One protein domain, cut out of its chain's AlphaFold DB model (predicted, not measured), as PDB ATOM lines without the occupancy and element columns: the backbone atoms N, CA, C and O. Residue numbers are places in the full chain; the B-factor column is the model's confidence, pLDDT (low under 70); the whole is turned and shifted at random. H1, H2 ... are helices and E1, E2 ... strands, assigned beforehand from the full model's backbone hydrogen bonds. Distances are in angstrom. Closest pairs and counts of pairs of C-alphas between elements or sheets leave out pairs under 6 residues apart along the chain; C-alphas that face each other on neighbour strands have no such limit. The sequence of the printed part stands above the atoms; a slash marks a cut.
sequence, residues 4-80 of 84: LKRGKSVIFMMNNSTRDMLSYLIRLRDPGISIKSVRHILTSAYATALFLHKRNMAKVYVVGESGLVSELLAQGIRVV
ATOM      1  N   LEU A   4      15.296  -1.322   5.475       57.50
ATOM      2  CA  LEU A   4      13.934  -0.940   5.100       57.50
ATOM      3  C   LEU A   4      13.240  -0.390   6.358       57.50
ATOM      4  O   LEU A   4      13.594  -0.790   7.468       57.50
ATOM      5  N   LYS A   5      12.241   0.491   6.208       57.88
ATOM      6  CA  LYS A   5      11.527   1.211   7.296       57.88
ATOM      7  C   LYS A   5      10.946   0.340   8.440       57.88
ATOM      8  O   LYS A   5      10.305   0.863   9.337       57.88
ATOM      9  N   ARG A   6      11.144  -0.982   8.422       70.62
ATOM     10  CA  ARG A   6      10.620  -1.973   9.375       70.62
ATOM     11  C   ARG A   6      11.710  -2.819  10.056       70.62
ATOM     12  O   ARG A   6      11.412  -3.925  10.488       70.62
ATOM     13  N   GLY A   7      12.968  -2.365  10.085       76.19
ATOM     14  CA  GLY A   7      14.069  -3.073  10.765       76.19
ATOM     15  C   GLY A   7      14.491  -4.397  10.115       76.19
ATOM     16  O   GLY A   7      15.160  -5.212  10.741       76.19
ATOM     17  N   LYS A   8      14.093  -4.637   8.859       79.25
ATOM     18  CA  LYS A   8      14.424  -5.863   8.121       79.25
ATOM     19  C   LYS A   8      15.760  -5.721   7.397       79.25
ATOM     20  O   LYS A   8      15.999  -4.705   6.744       79.25
ATOM     21  N   SER A   9      16.575  -6.771   7.455       80.25
ATOM     22  CA  SER A   9      17.786  -6.915   6.644       80.25
ATOM     23  C   SER A   9      17.443  -7.417   5.244       80.25
ATOM     24  O   SER A   9      16.647  -8.340   5.093       80.25
ATOM     25  N   VAL A  10      18.067  -6.823   4.225       84.75
ATOM     26  CA  VAL A  10      17.906  -7.215   2.818       84.75
ATOM     27  C   VAL A  10      19.233  -7.725   2.266       84.75
ATOM     28  O   VAL A  10      20.288  -7.125   2.508       84.75
ATOM     29  N   ILE A  11      19.153  -8.821   1.512       90.00
ATOM     30  CA  ILE A  11      20.237  -9.371   0.700       90.00
ATOM     31  C   ILE A  11      19.711  -9.515  -0.730       90.00
ATOM     32  O   ILE A  11      18.625 -10.049  -0.944       90.00
ATOM     33  N   PHE A  12      20.481  -9.032  -1.696       90.94
ATOM     34  CA  PHE A  12      20.251  -9.221  -3.120       90.94
ATOM     35  C   PHE A  12      20.948 -10.501  -3.558       90.94
ATOM     36  O   PHE A  12      22.148 -10.660  -3.345       90.94
ATOM     37  N   MET A  13      20.196 -11.413  -4.163       92.12
ATOM     38  CA  MET A  13      20.720 -12.673  -4.677       92.12
ATOM     39  C   MET A  13      20.632 -12.680  -6.194       92.12
ATOM     40  O   MET A  13      19.590 -12.347  -6.759       92.12
ATOM     41  N   MET A  14      21.721 -13.062  -6.851       89.19
ATOM     42  CA  MET A  14      21.801 -13.125  -8.306       89.19
ATOM     43  C   MET A  14      22.377 -14.464  -8.738       89.19
ATOM     44  O   MET A  14      23.478 -14.842  -8.338       89.19
ATOM     45  N   ASN A  15      21.645 -15.163  -9.603       88.88
ATOM     46  CA  ASN A  15      22.144 -16.358 -10.269       88.88
ATOM     47  C   ASN A  15      22.816 -15.987 -11.597       88.88
ATOM     48  O   ASN A  15      22.362 -16.358 -12.674       88.88
ATOM     49  N   ASN A  16      23.854 -15.163 -11.515       82.88
ATOM     50  CA  ASN A  16      24.685 -14.798 -12.651       82.88
ATOM     51  C   ASN A  16      26.141 -14.852 -12.188       82.88
ATOM     52  O   ASN A  16      26.503 -14.247 -11.176       82.88
ATOM     53  N   SER A  17      26.944 -15.626 -12.911       76.88
ATOM     54  CA  SER A  17      28.336 -15.934 -12.589       76.88
ATOM     55  C   SER A  17      29.343 -15.111 -13.392       76.88
ATOM     56  O   SER A  17      30.541 -15.358 -13.292       76.88
ATOM     57  N   THR A  18      28.883 -14.155 -14.201       81.94
ATOM     58  CA  THR A  18      29.743 -13.331 -15.058       81.94
ATOM     59  C   THR A  18      30.351 -12.153 -14.306       81.94
ATOM     60  O   THR A  18      31.475 -11.760 -14.593       81.94
ATOM     61  N   ARG A  19      29.620 -11.558 -13.353       81.44
ATOM     62  CA  ARG A  19      30.020 -10.318 -12.668       81.44
ATOM     63  C   ARG A  19      30.309 -10.552 -11.191       81.44
ATOM     64  O   ARG A  19      29.627 -11.340 -10.537       81.44
ATOM     65  N   ASP A  20      31.271  -9.803 -10.668       82.88
ATOM     66  CA  ASP A  20      31.567  -9.761  -9.240       82.88
ATOM     67  C   ASP A  20      30.512  -8.966  -8.442       82.88
ATOM     68  O   ASP A  20      29.669  -8.232  -8.977       82.88
ATOM     69  N   MET A  21      30.549  -9.108  -7.116       88.31
ATOM     70  CA  MET A  21      29.622  -8.412  -6.216       88.31
ATOM     71  C   MET A  21      29.777  -6.882  -6.259       88.31
ATOM     72  O   MET A  21      28.808  -6.160  -6.008       88.31
ATOM     73  N   LEU A  22      30.969  -6.366  -6.580       89.06
ATOM     74  CA  LEU A  22      31.234  -4.926  -6.650       89.06
ATOM     75  C   LEU A  22      30.533  -4.284  -7.853       89.06
ATOM     76  O   LEU A  22      29.898  -3.236  -7.715       89.06
ATOM     77  N   SER A  23      30.561  -4.952  -9.003       88.38
ATOM     78  CA  SER A  23      29.839  -4.549 -10.210       88.38
ATOM     79  C   SER A  23      28.338  -4.442  -9.952       88.38
ATOM     80  O   SER A  23      27.682  -3.510 -10.422       88.38
ATOM     81  N   TYR A  24      27.778  -5.371  -9.175       90.06
ATOM     82  CA  TYR A  24      26.373  -5.308  -8.776       90.06
ATOM     83  C   TYR A  24      26.084  -4.205  -7.765       90.06
ATOM     84  O   TYR A  24      25.036  -3.568  -7.855       90.06
ATOM     85  N   LEU A  25      27.008  -3.930  -6.842       91.38
ATOM     86  CA  LEU A  25      26.869  -2.816  -5.906       91.38
ATOM     87  C   LEU A  25      26.740  -1.481  -6.643       91.38
ATOM     88  O   LEU A  25      25.872  -0.687  -6.289       91.38
ATOM     89  N   ILE A  26      27.575  -1.253  -7.658       91.56
ATOM     90  CA  ILE A  26      27.535  -0.039  -8.483       91.56
ATOM     91  C   ILE A  26      26.205   0.024  -9.244       91.56
ATOM     92  O   ILE A  26      25.431   0.952  -9.037       91.56
ATOM     93  N   ARG A  27      25.860  -1.028 -10.000       91.38
ATOM     94  CA  ARG A  27      24.622  -1.062 -10.803       91.38
ATOM     95  C   ARG A  27      23.342  -0.882  -9.994       91.38
ATOM     96  O   ARG A  27      22.365  -0.358 -10.514       91.38
ATOM     97  N   LEU A  28      23.305  -1.367  -8.754       90.75
ATOM     98  CA  LEU A  28      22.147  -1.189  -7.876       90.75
ATOM     99  C   LEU A  28      22.099   0.229  -7.288       90.75
ATOM    100  O   LEU A  28      21.011   0.745  -7.044       90.75
ATOM    101  N   ARG A  29      23.249   0.881  -7.087       91.00
ATOM    102  CA  ARG A  29      23.310   2.277  -6.628       91.00
ATOM    103  C   ARG A  29      22.897   3.272  -7.702       91.00
ATOM    104  O   ARG A  29      22.296   4.276  -7.336       91.00
ATOM    105  N   ASP A  30      23.165   2.987  -8.976       91.31
ATOM    106  CA  ASP A  30      22.828   3.873 -10.101       91.31
ATOM    107  C   ASP A  30      21.353   4.337 -10.103       91.31
ATOM    108  O   ASP A  30      21.112   5.539 -10.178       91.31
ATOM    109  N   PRO A  31      20.341   3.458  -9.927       90.50
ATOM    110  CA  PRO A  31      18.940   3.875  -9.808       90.50
ATOM    111  C   PRO A  31      18.544   4.392  -8.407       90.50
ATOM    112  O   PRO A  31      17.358   4.563  -8.131       90.50
ATOM    113  N   GLY A  32      19.496   4.610  -7.495       87.25
ATOM    114  CA  GLY A  32      19.253   5.166  -6.158       87.25
ATOM    115  C   GLY A  32      19.026   4.143  -5.038       87.25
ATOM    116  O   GLY A  32      18.630   4.522  -3.929       87.25
ATOM    117  N   ILE A  33      19.283   2.845  -5.256       87.44
ATOM    118  CA  ILE A  33      19.144   1.852  -4.178       87.44
ATOM    119  C   ILE A  33      20.279   2.054  -3.169       87.44
ATOM    120  O   ILE A  33      21.463   1.919  -3.474       87.44
ATOM    121  N   SER A  34      19.910   2.335  -1.919       83.25
ATOM    122  CA  SER A  34      20.841   2.684  -0.837       83.25
ATOM    123  C   SER A  34      21.631   1.489  -0.270       83.25
ATOM    124  O   SER A  34      21.627   1.250   0.938       83.25
ATOM    125  N   ILE A  35      22.332   0.714  -1.103       86.50
ATOM    126  CA  ILE A  35      23.184  -0.397  -0.646       86.50
ATOM    127  C   ILE A  35      24.530   0.134  -0.153       86.50
ATOM    128  O   ILE A  35      25.313   0.714  -0.902       86.50
ATOM    129  N   LYS A  36      24.857  -0.120   1.119       82.31
ATOM    130  CA  LYS A  36      26.107   0.366   1.731       82.31
ATOM    131  C   LYS A  36      27.329  -0.522   1.474       82.31
ATOM    132  O   LYS A  36      28.444  -0.029   1.553       82.31
ATOM    133  N   SER A  37      27.144  -1.811   1.196       88.81
ATOM    134  CA  SER A  37      28.247  -2.780   1.147       88.81
ATOM    135  C   SER A  37      27.917  -3.973   0.256       88.81
ATOM    136  O   SER A  37      26.765  -4.408   0.227       88.81
ATOM    137  N   VAL A  38      28.948  -4.548  -0.372       89.50
ATOM    138  CA  VAL A  38      28.889  -5.827  -1.102       89.50
ATOM    139  C   VAL A  38      28.380  -6.987  -0.240       89.50
ATOM    140  O   VAL A  38      27.819  -7.925  -0.777       89.50
ATOM    141  N   ARG A  39      28.449  -6.895   1.100       89.69
ATOM    142  CA  ARG A  39      27.868  -7.894   2.024       89.69
ATOM    143  C   ARG A  39      26.348  -8.059   1.894       89.69
ATOM    144  O   ARG A  39      25.784  -8.998   2.441       89.69
ATOM    145  N   HIS A  40      25.680  -7.125   1.222       89.69
ATOM    146  CA  HIS A  40      24.258  -7.215   0.895       89.69
ATOM    147  C   HIS A  40      23.997  -7.893  -0.449       89.69
ATOM    148  O   HIS A  40      22.861  -7.869  -0.907       89.69
ATOM    149  N   ILE A  41      25.017  -8.450  -1.093       92.06
ATOM    150  CA  ILE A  41      24.936  -9.061  -2.412       92.06
ATOM    151  C   ILE A  41      25.512 -10.470  -2.301       92.06
ATOM    152  O   ILE A  41      26.543 -10.678  -1.670       92.06
ATOM    153  N   LEU A  42      24.823 -11.438  -2.891       92.88
ATOM    154  CA  LEU A  42      25.281 -12.813  -3.035       92.88
ATOM    155  C   LEU A  42      25.114 -13.227  -4.493       92.88
ATOM    156  O   LEU A  42      24.023 -13.121  -5.057       92.88
ATOM    157  N   THR A  43      26.192 -13.718  -5.091       93.00
ATOM    158  CA  THR A  43      26.181 -14.295  -6.438       93.00
ATOM    159  C   THR A  43      26.278 -15.816  -6.356       93.00
ATOM    160  O   THR A  43      26.822 -16.368  -5.392       93.00
ATOM    161  N   SER A  44      25.779 -16.520  -7.373       93.62
ATOM    162  CA  SER A  44      25.980 -17.971  -7.490       93.62
ATOM    163  C   SER A  44      27.463 -18.344  -7.612       93.62
ATOM    164  O   SER A  44      27.868 -19.378  -7.084       93.62
ATOM    165  N   ALA A  45      28.286 -17.475  -8.213       94.25
ATOM    166  CA  ALA A  45      29.743 -17.609  -8.253       94.25
ATOM    167  C   ALA A  45      30.366 -17.642  -6.845       94.25
ATOM    168  O   ALA A  45      31.036 -18.615  -6.496       94.25
ATOM    169  N   TYR A  46      30.065 -16.643  -6.005       94.38
ATOM    170  CA  TYR A  46      30.546 -16.587  -4.620       94.38
ATOM    171  C   TYR A  46      30.057 -17.791  -3.804       94.38
ATOM    172  O   TYR A  46      30.834 -18.432  -3.093       94.38
ATOM    173  N   ALA A  47      28.774 -18.146  -3.938       94.56
ATOM    174  CA  ALA A  47      28.205 -19.300  -3.245       94.56
ATOM    175  C   ALA A  47      28.912 -20.611  -3.632       94.56
ATOM    176  O   ALA A  47      29.213 -21.427  -2.760       94.56
ATOM    177  N   THR A  48      29.223 -20.786  -4.919       95.50
ATOM    178  CA  THR A  48      29.940 -21.959  -5.440       95.50
ATOM    179  C   THR A  48      31.372 -22.016  -4.916       95.50
ATOM    180  O   THR A  48      31.796 -23.059  -4.418       95.50
ATOM    181  N   ALA A  49      32.105 -20.901  -4.957       95.62
ATOM    182  CA  ALA A  49      33.473 -20.844  -4.451       95.62
ATOM    183  C   ALA A  49      33.537 -21.145  -2.945       95.62
ATOM    184  O   ALA A  49      34.321 -21.991  -2.515       95.62
ATOM    185  N   LEU A  50      32.648 -20.539  -2.151       96.19
ATOM    186  CA  LEU A  50      32.559 -20.793  -0.710       96.19
ATOM    187  C   LEU A  50      32.209 -22.256  -0.402       96.19
ATOM    188  O   LEU A  50      32.728 -22.846   0.546       96.19
ATOM    189  N   PHE A  51      31.318 -22.853  -1.188       97.44
ATOM    190  CA  PHE A  51      30.938 -24.253  -1.044       97.44
ATOM    191  C   PHE A  51      32.105 -25.210  -1.309       97.44
ATOM    192  O   PHE A  51      32.317 -26.148  -0.541       97.44
ATOM    193  N   LEU A  52      32.885 -24.960  -2.362       97.81
ATOM    194  CA  LEU A  52      34.063 -25.761  -2.699       97.81
ATOM    195  C   LEU A  52      35.194 -25.564  -1.682       97.81
ATOM    196  O   LEU A  52      35.825 -26.542  -1.279       97.81
ATOM    197  N   HIS A  53      35.383 -24.336  -1.193       97.50
ATOM    198  CA  HIS A  53      36.328 -24.029  -0.119       97.50
ATOM    199  C   HIS A  53      36.007 -24.823   1.153       97.50
ATOM    200  O   HIS A  53      36.873 -25.500   1.698       97.50
ATOM    201  N   LYS A  54      34.733 -24.849   1.575       97.88
ATOM    202  CA  LYS A  54      34.272 -25.652   2.726       97.88
ATOM    203  C   LYS A  54      34.493 -27.158   2.561       97.88
ATOM    204  O   LYS A  54      34.445 -27.890   3.545       97.88
ATOM    205  N   ARG A  55      34.704 -27.626   1.331       97.62
ATOM    206  CA  ARG A  55      35.036 -29.020   1.012       97.62
ATOM    207  C   ARG A  55      36.528 -29.260   0.821       97.62
ATOM    208  O   ARG A  55      36.902 -30.353   0.414       97.62
ATOM    209  N   ASN A  56      37.368 -28.273   1.129       97.06
ATOM    210  CA  ASN A  56      38.820 -28.335   0.974       97.06
ATOM    211  C   ASN A  56      39.251 -28.665  -0.465       97.06
ATOM    212  O   ASN A  56      40.243 -29.359  -0.691       97.06
ATOM    213  N   MET A  57      38.498 -28.179  -1.456       97.88
ATOM    214  CA  MET A  57      38.871 -28.346  -2.857       97.88
ATOM    215  C   MET A  57      40.052 -27.441  -3.200       97.88
ATOM    216  O   MET A  57      39.948 -26.225  -3.111       97.88
ATOM    217  N   ALA A  58      41.160 -28.034  -3.641       94.56
ATOM    218  CA  ALA A  58      42.367 -27.284  -3.991       94.56
ATOM    219  C   ALA A  58      42.447 -26.903  -5.479       94.56
ATOM    220  O   ALA A  58      43.088 -25.915  -5.834       94.56
ATOM    221  N   LYS A  59      41.842 -27.711  -6.361       96.25
ATOM    222  CA  LYS A  59      41.934 -27.575  -7.820       96.25
ATOM    223  C   LYS A  59      40.594 -27.874  -8.476       96.25
ATOM    224  O   LYS A  59      39.952 -28.854  -8.102       96.25
ATOM    225  N   VAL A  60      40.201 -27.069  -9.460       95.75
ATOM    226  CA  VAL A  60      38.948 -27.247 -10.208       95.75
ATOM    227  C   VAL A  60      39.127 -26.924 -11.687       95.75
ATOM    228  O   VAL A  60      39.856 -26.002 -12.049       95.75
ATOM    229  N   TYR A  61      38.444 -27.684 -12.540       95.69
ATOM    230  CA  TYR A  61      38.240 -27.334 -13.942       95.69
ATOM    231  C   TYR A  61      36.969 -26.488 -14.034       95.69
ATOM    232  O   TYR A  61      35.921 -26.910 -13.537       95.69
ATOM    233  N   VAL A  62      37.048 -25.301 -14.633       93.75
ATOM    234  CA  VAL A  62      35.922 -24.361 -14.663       93.75
ATOM    235  C   VAL A  62      35.234 -24.379 -16.021       93.75
ATOM    236  O   VAL A  62      35.852 -24.106 -17.045       93.75
ATOM    237  N   VAL A  63      33.924 -24.631 -16.009       92.38
ATOM    238  CA  VAL A  63      33.009 -24.319 -17.115       92.38
ATOM    239  C   VAL A  63      32.144 -23.156 -16.652       92.38
ATOM    240  O   VAL A  63      31.274 -23.327 -15.798       92.38
ATOM    241  N   GLY A  64      32.418 -21.957 -17.152       86.88
ATOM    242  CA  GLY A  64      31.738 -20.756 -16.689       86.88
ATOM    243  C   GLY A  64      32.446 -19.484 -17.120       86.88
ATOM    244  O   GLY A  64      33.178 -19.472 -18.101       86.88
ATOM    245  N   GLU A  65      32.203 -18.419 -16.367       87.94
ATOM    246  CA  GLU A  65      32.603 -17.056 -16.709       87.94
ATOM    247  C   GLU A  65      33.639 -16.509 -15.715       87.94
ATOM    248  O   GLU A  65      33.822 -17.048 -14.618       87.94
ATOM    249  N   SER A  66      34.270 -15.385 -16.064       88.50
ATOM    250  CA  SER A  66      35.347 -14.752 -15.284       88.50
ATOM    251  C   SER A  66      34.973 -14.415 -13.832       88.50
ATOM    252  O   SER A  66      35.829 -14.470 -12.945       88.50
ATOM    253  N   GLY A  67      33.698 -14.124 -13.553       89.69
ATOM    254  CA  GLY A  67      33.205 -13.898 -12.193       89.69
ATOM    255  C   GLY A  67      33.345 -15.132 -11.295       89.69
ATOM    256  O   GLY A  67      33.785 -15.012 -10.156       89.69
ATOM    257  N   LEU A  68      33.054 -16.333 -11.805       93.12
ATOM    258  CA  LEU A  68      33.266 -17.583 -11.065       93.12
ATOM    259  C   LEU A  68      34.752 -17.841 -10.810       93.12
ATOM    260  O   LEU A  68      35.124 -18.209  -9.698       93.12
ATOM    261  N   VAL A  69      35.598 -17.614 -11.815       93.19
ATOM    262  CA  VAL A  69      37.054 -17.794 -11.697       93.19
ATOM    263  C   VAL A  69      37.620 -16.871 -10.622       93.19
ATOM    264  O   VAL A  69      38.337 -17.330  -9.736       93.19
ATOM    265  N   SER A  70      37.225 -15.600 -10.635       92.31
ATOM    266  CA  SER A  70      37.668 -14.608  -9.652       92.31
ATOM    267  C   SER A  70      37.307 -15.018  -8.221       92.31
ATOM    268  O   SER A  70      38.149 -14.954  -7.326       92.31
ATOM    269  N   GLU A  71      36.081 -15.505  -8.003       94.31
ATOM    270  CA  GLU A  71      35.625 -15.968  -6.686       94.31
ATOM    271  C   GLU A  71      36.361 -17.235  -6.224       94.31
ATOM    272  O   GLU A  71      36.723 -17.349  -5.054       94.31
ATOM    273  N   LEU A  72      36.643 -18.181  -7.129       95.56
ATOM    274  CA  LEU A  72      37.424 -19.386  -6.815       95.56
ATOM    275  C   LEU A  72      38.857 -19.035  -6.394       95.56
ATOM    276  O   LEU A  72      39.327 -19.513  -5.358       95.56
ATOM    277  N   LEU A  73      39.520 -18.164  -7.157       94.44
ATOM    278  CA  LEU A  73      40.874 -17.696  -6.859       94.44
ATOM    279  C   LEU A  73      40.923 -16.945  -5.520       94.44
ATOM    280  O   LEU A  73      41.833 -17.175  -4.724       94.44
ATOM    281  N   ALA A  74      39.914 -16.120  -5.223       94.06
ATOM    282  CA  ALA A  74      39.798 -15.414  -3.946       94.06
ATOM    283  C   ALA A  74      39.643 -16.358  -2.736       94.06
ATOM    284  O   ALA A  74      40.017 -15.995  -1.623       94.06
ATOM    285  N   GLN A  75      39.129 -17.576  -2.943       95.88
ATOM    286  CA  GLN A  75      39.050 -18.626  -1.918       95.88
ATOM    287  C   GLN A  75      40.298 -19.528  -1.866       95.88
ATOM    288  O   GLN A  75      40.309 -20.520  -1.128       95.88
ATOM    289  N   GLY A  76      41.337 -19.216  -2.650       96.12
ATOM    290  CA  GLY A  76      42.573 -19.999  -2.739       96.12
ATOM    291  C   GLY A  76      42.452 -21.276  -3.576       96.12
ATOM    292  O   GLY A  76      43.310 -22.151  -3.483       96.12
ATOM    293  N   ILE A  77      41.395 -21.407  -4.385       97.25
ATOM    294  CA  ILE A  77      41.156 -22.584  -5.223       97.25
ATOM    295  C   ILE A  77      41.811 -22.357  -6.584       97.25
ATOM    296  O   ILE A  77      41.508 -21.394  -7.287       97.25
ATOM    297  N   ARG A  78      42.696 -23.269  -6.991       95.75
ATOM    298  CA  ARG A  78      43.390 -23.178  -8.277       95.75
ATOM    299  C   ARG A  78      42.483 -23.626  -9.425       95.75
ATOM    300  O   ARG A  78      41.983 -24.751  -9.430       95.75
ATOM    301  N   VAL A  79      42.352 -22.781 -10.438       95.31
ATOM    302  CA  VAL A  79      41.735 -23.139 -11.721       95.31
ATOM    303  C   VAL A  79      42.779 -23.843 -12.593       95.31
ATOM    304  O   VAL A  79      43.935 -23.417 -12.631       95.31
ATOM    305  N   VAL A  80      42.418 -24.975 -13.207       94.38
ATOM    306  CA  VAL A  80      43.377 -25.832 -13.941       94.38
ATOM    307  C   VAL A  80      43.210 -25.833 -15.455       94.38
ATOM    308  O   VAL A  80      44.050 -26.417 -16.132       94.38
TER     309      VAL A  80
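AT A GLANCE: This is residues 4 to 80 of the 84 residues of an uncharacterized protein of Thermoprotei archaeon (UniProt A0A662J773). The domain is an elongated, two-part body: one part is a small sheet of two short parallel strands, E1 and E2, with E2 near the middle of the whole and helix H1 over one face of the sheet, and the other part, toward one end of the long axis, is two helices, H2 and H3, packed side by side. E2 leads straight into H2 and joins the two parts, while residues 4 to 11 and the last printed residues lie toward opposite ends of the long axis. The printed part has 77 residues, with three named helices and two named strands in the order E1, H1, E2, H2, H3. The class is mostly helix, though under half of the residues, 34 of 77, are in named elements. The whole is only just loose, close to compact, with a radius of gyration of the C-alphas of 14.1 A and spans of 45 by 23 by 17 A.

IN THESE COORDINATES: E1 is residues 12 to 14, 6.7 A from first to last C-alpha, and begins with C-alpha 12 at (20.251, -9.221, -3.120). H1 is residues 21 to 29, 12.4 A long. E2 is residues 41 to 43, 6.7 A long. H2 is residues 44 to 53, 14.1 A long, with C-alpha 44 at (25.980, -17.971, -7.490). H3 is residues 66 to 74, 12.2 A long, and ends with C-alpha 74 at (39.798, -15.414, -3.946).

HOW THE PARTS SIT: E1 and E2 are parallel neighbours, with 15 degrees between their directions. N 42 and O 12, 2.8 A apart, and N 14 and O 42, 2.9 A apart, are within hydrogen-bond range. E1, H1 and E2 form a strand-helix-strand unit, two parallel neighbour strands with a helix between them along the chain, and its crossover is right-handed. The closest C-alphas of H1 and E2 are those of Met 21 and Ile 41, 6.1 A apart. E1 and H1 are near each other, with 7 pairs of C-alphas within 10 A. H2 and H3 touch, closest at the C-alphas of Ala 45 and Leu 68, 4.5 A apart. They run the same way at a shallow tilt of 31 degrees. H1 and H2 are only just apart, their closest C-alphas 8.4 A from each other. H3 is apart from H1, E1 and E2. In H1, H2 and H3 every O i to N i+4 pair is within hydrogen-bond range.

THE WHOLE: The C-alphas of Lys 5 and Val 80 are the two farthest apart, at 46.9 A. The printed part, residues 4 to 80, has no cut. The links H1 to E2, 11 residues, and H2 to H3, 12 residues, are long, and the link E2 to H2 is tight. In the stretch from 54 to 65, which has no named element, residues 59 to 60 pair in parallel with residues 78 to 79. The mean pLDDT of the printed part is 89.9, and residues 4 to 5 are under 70.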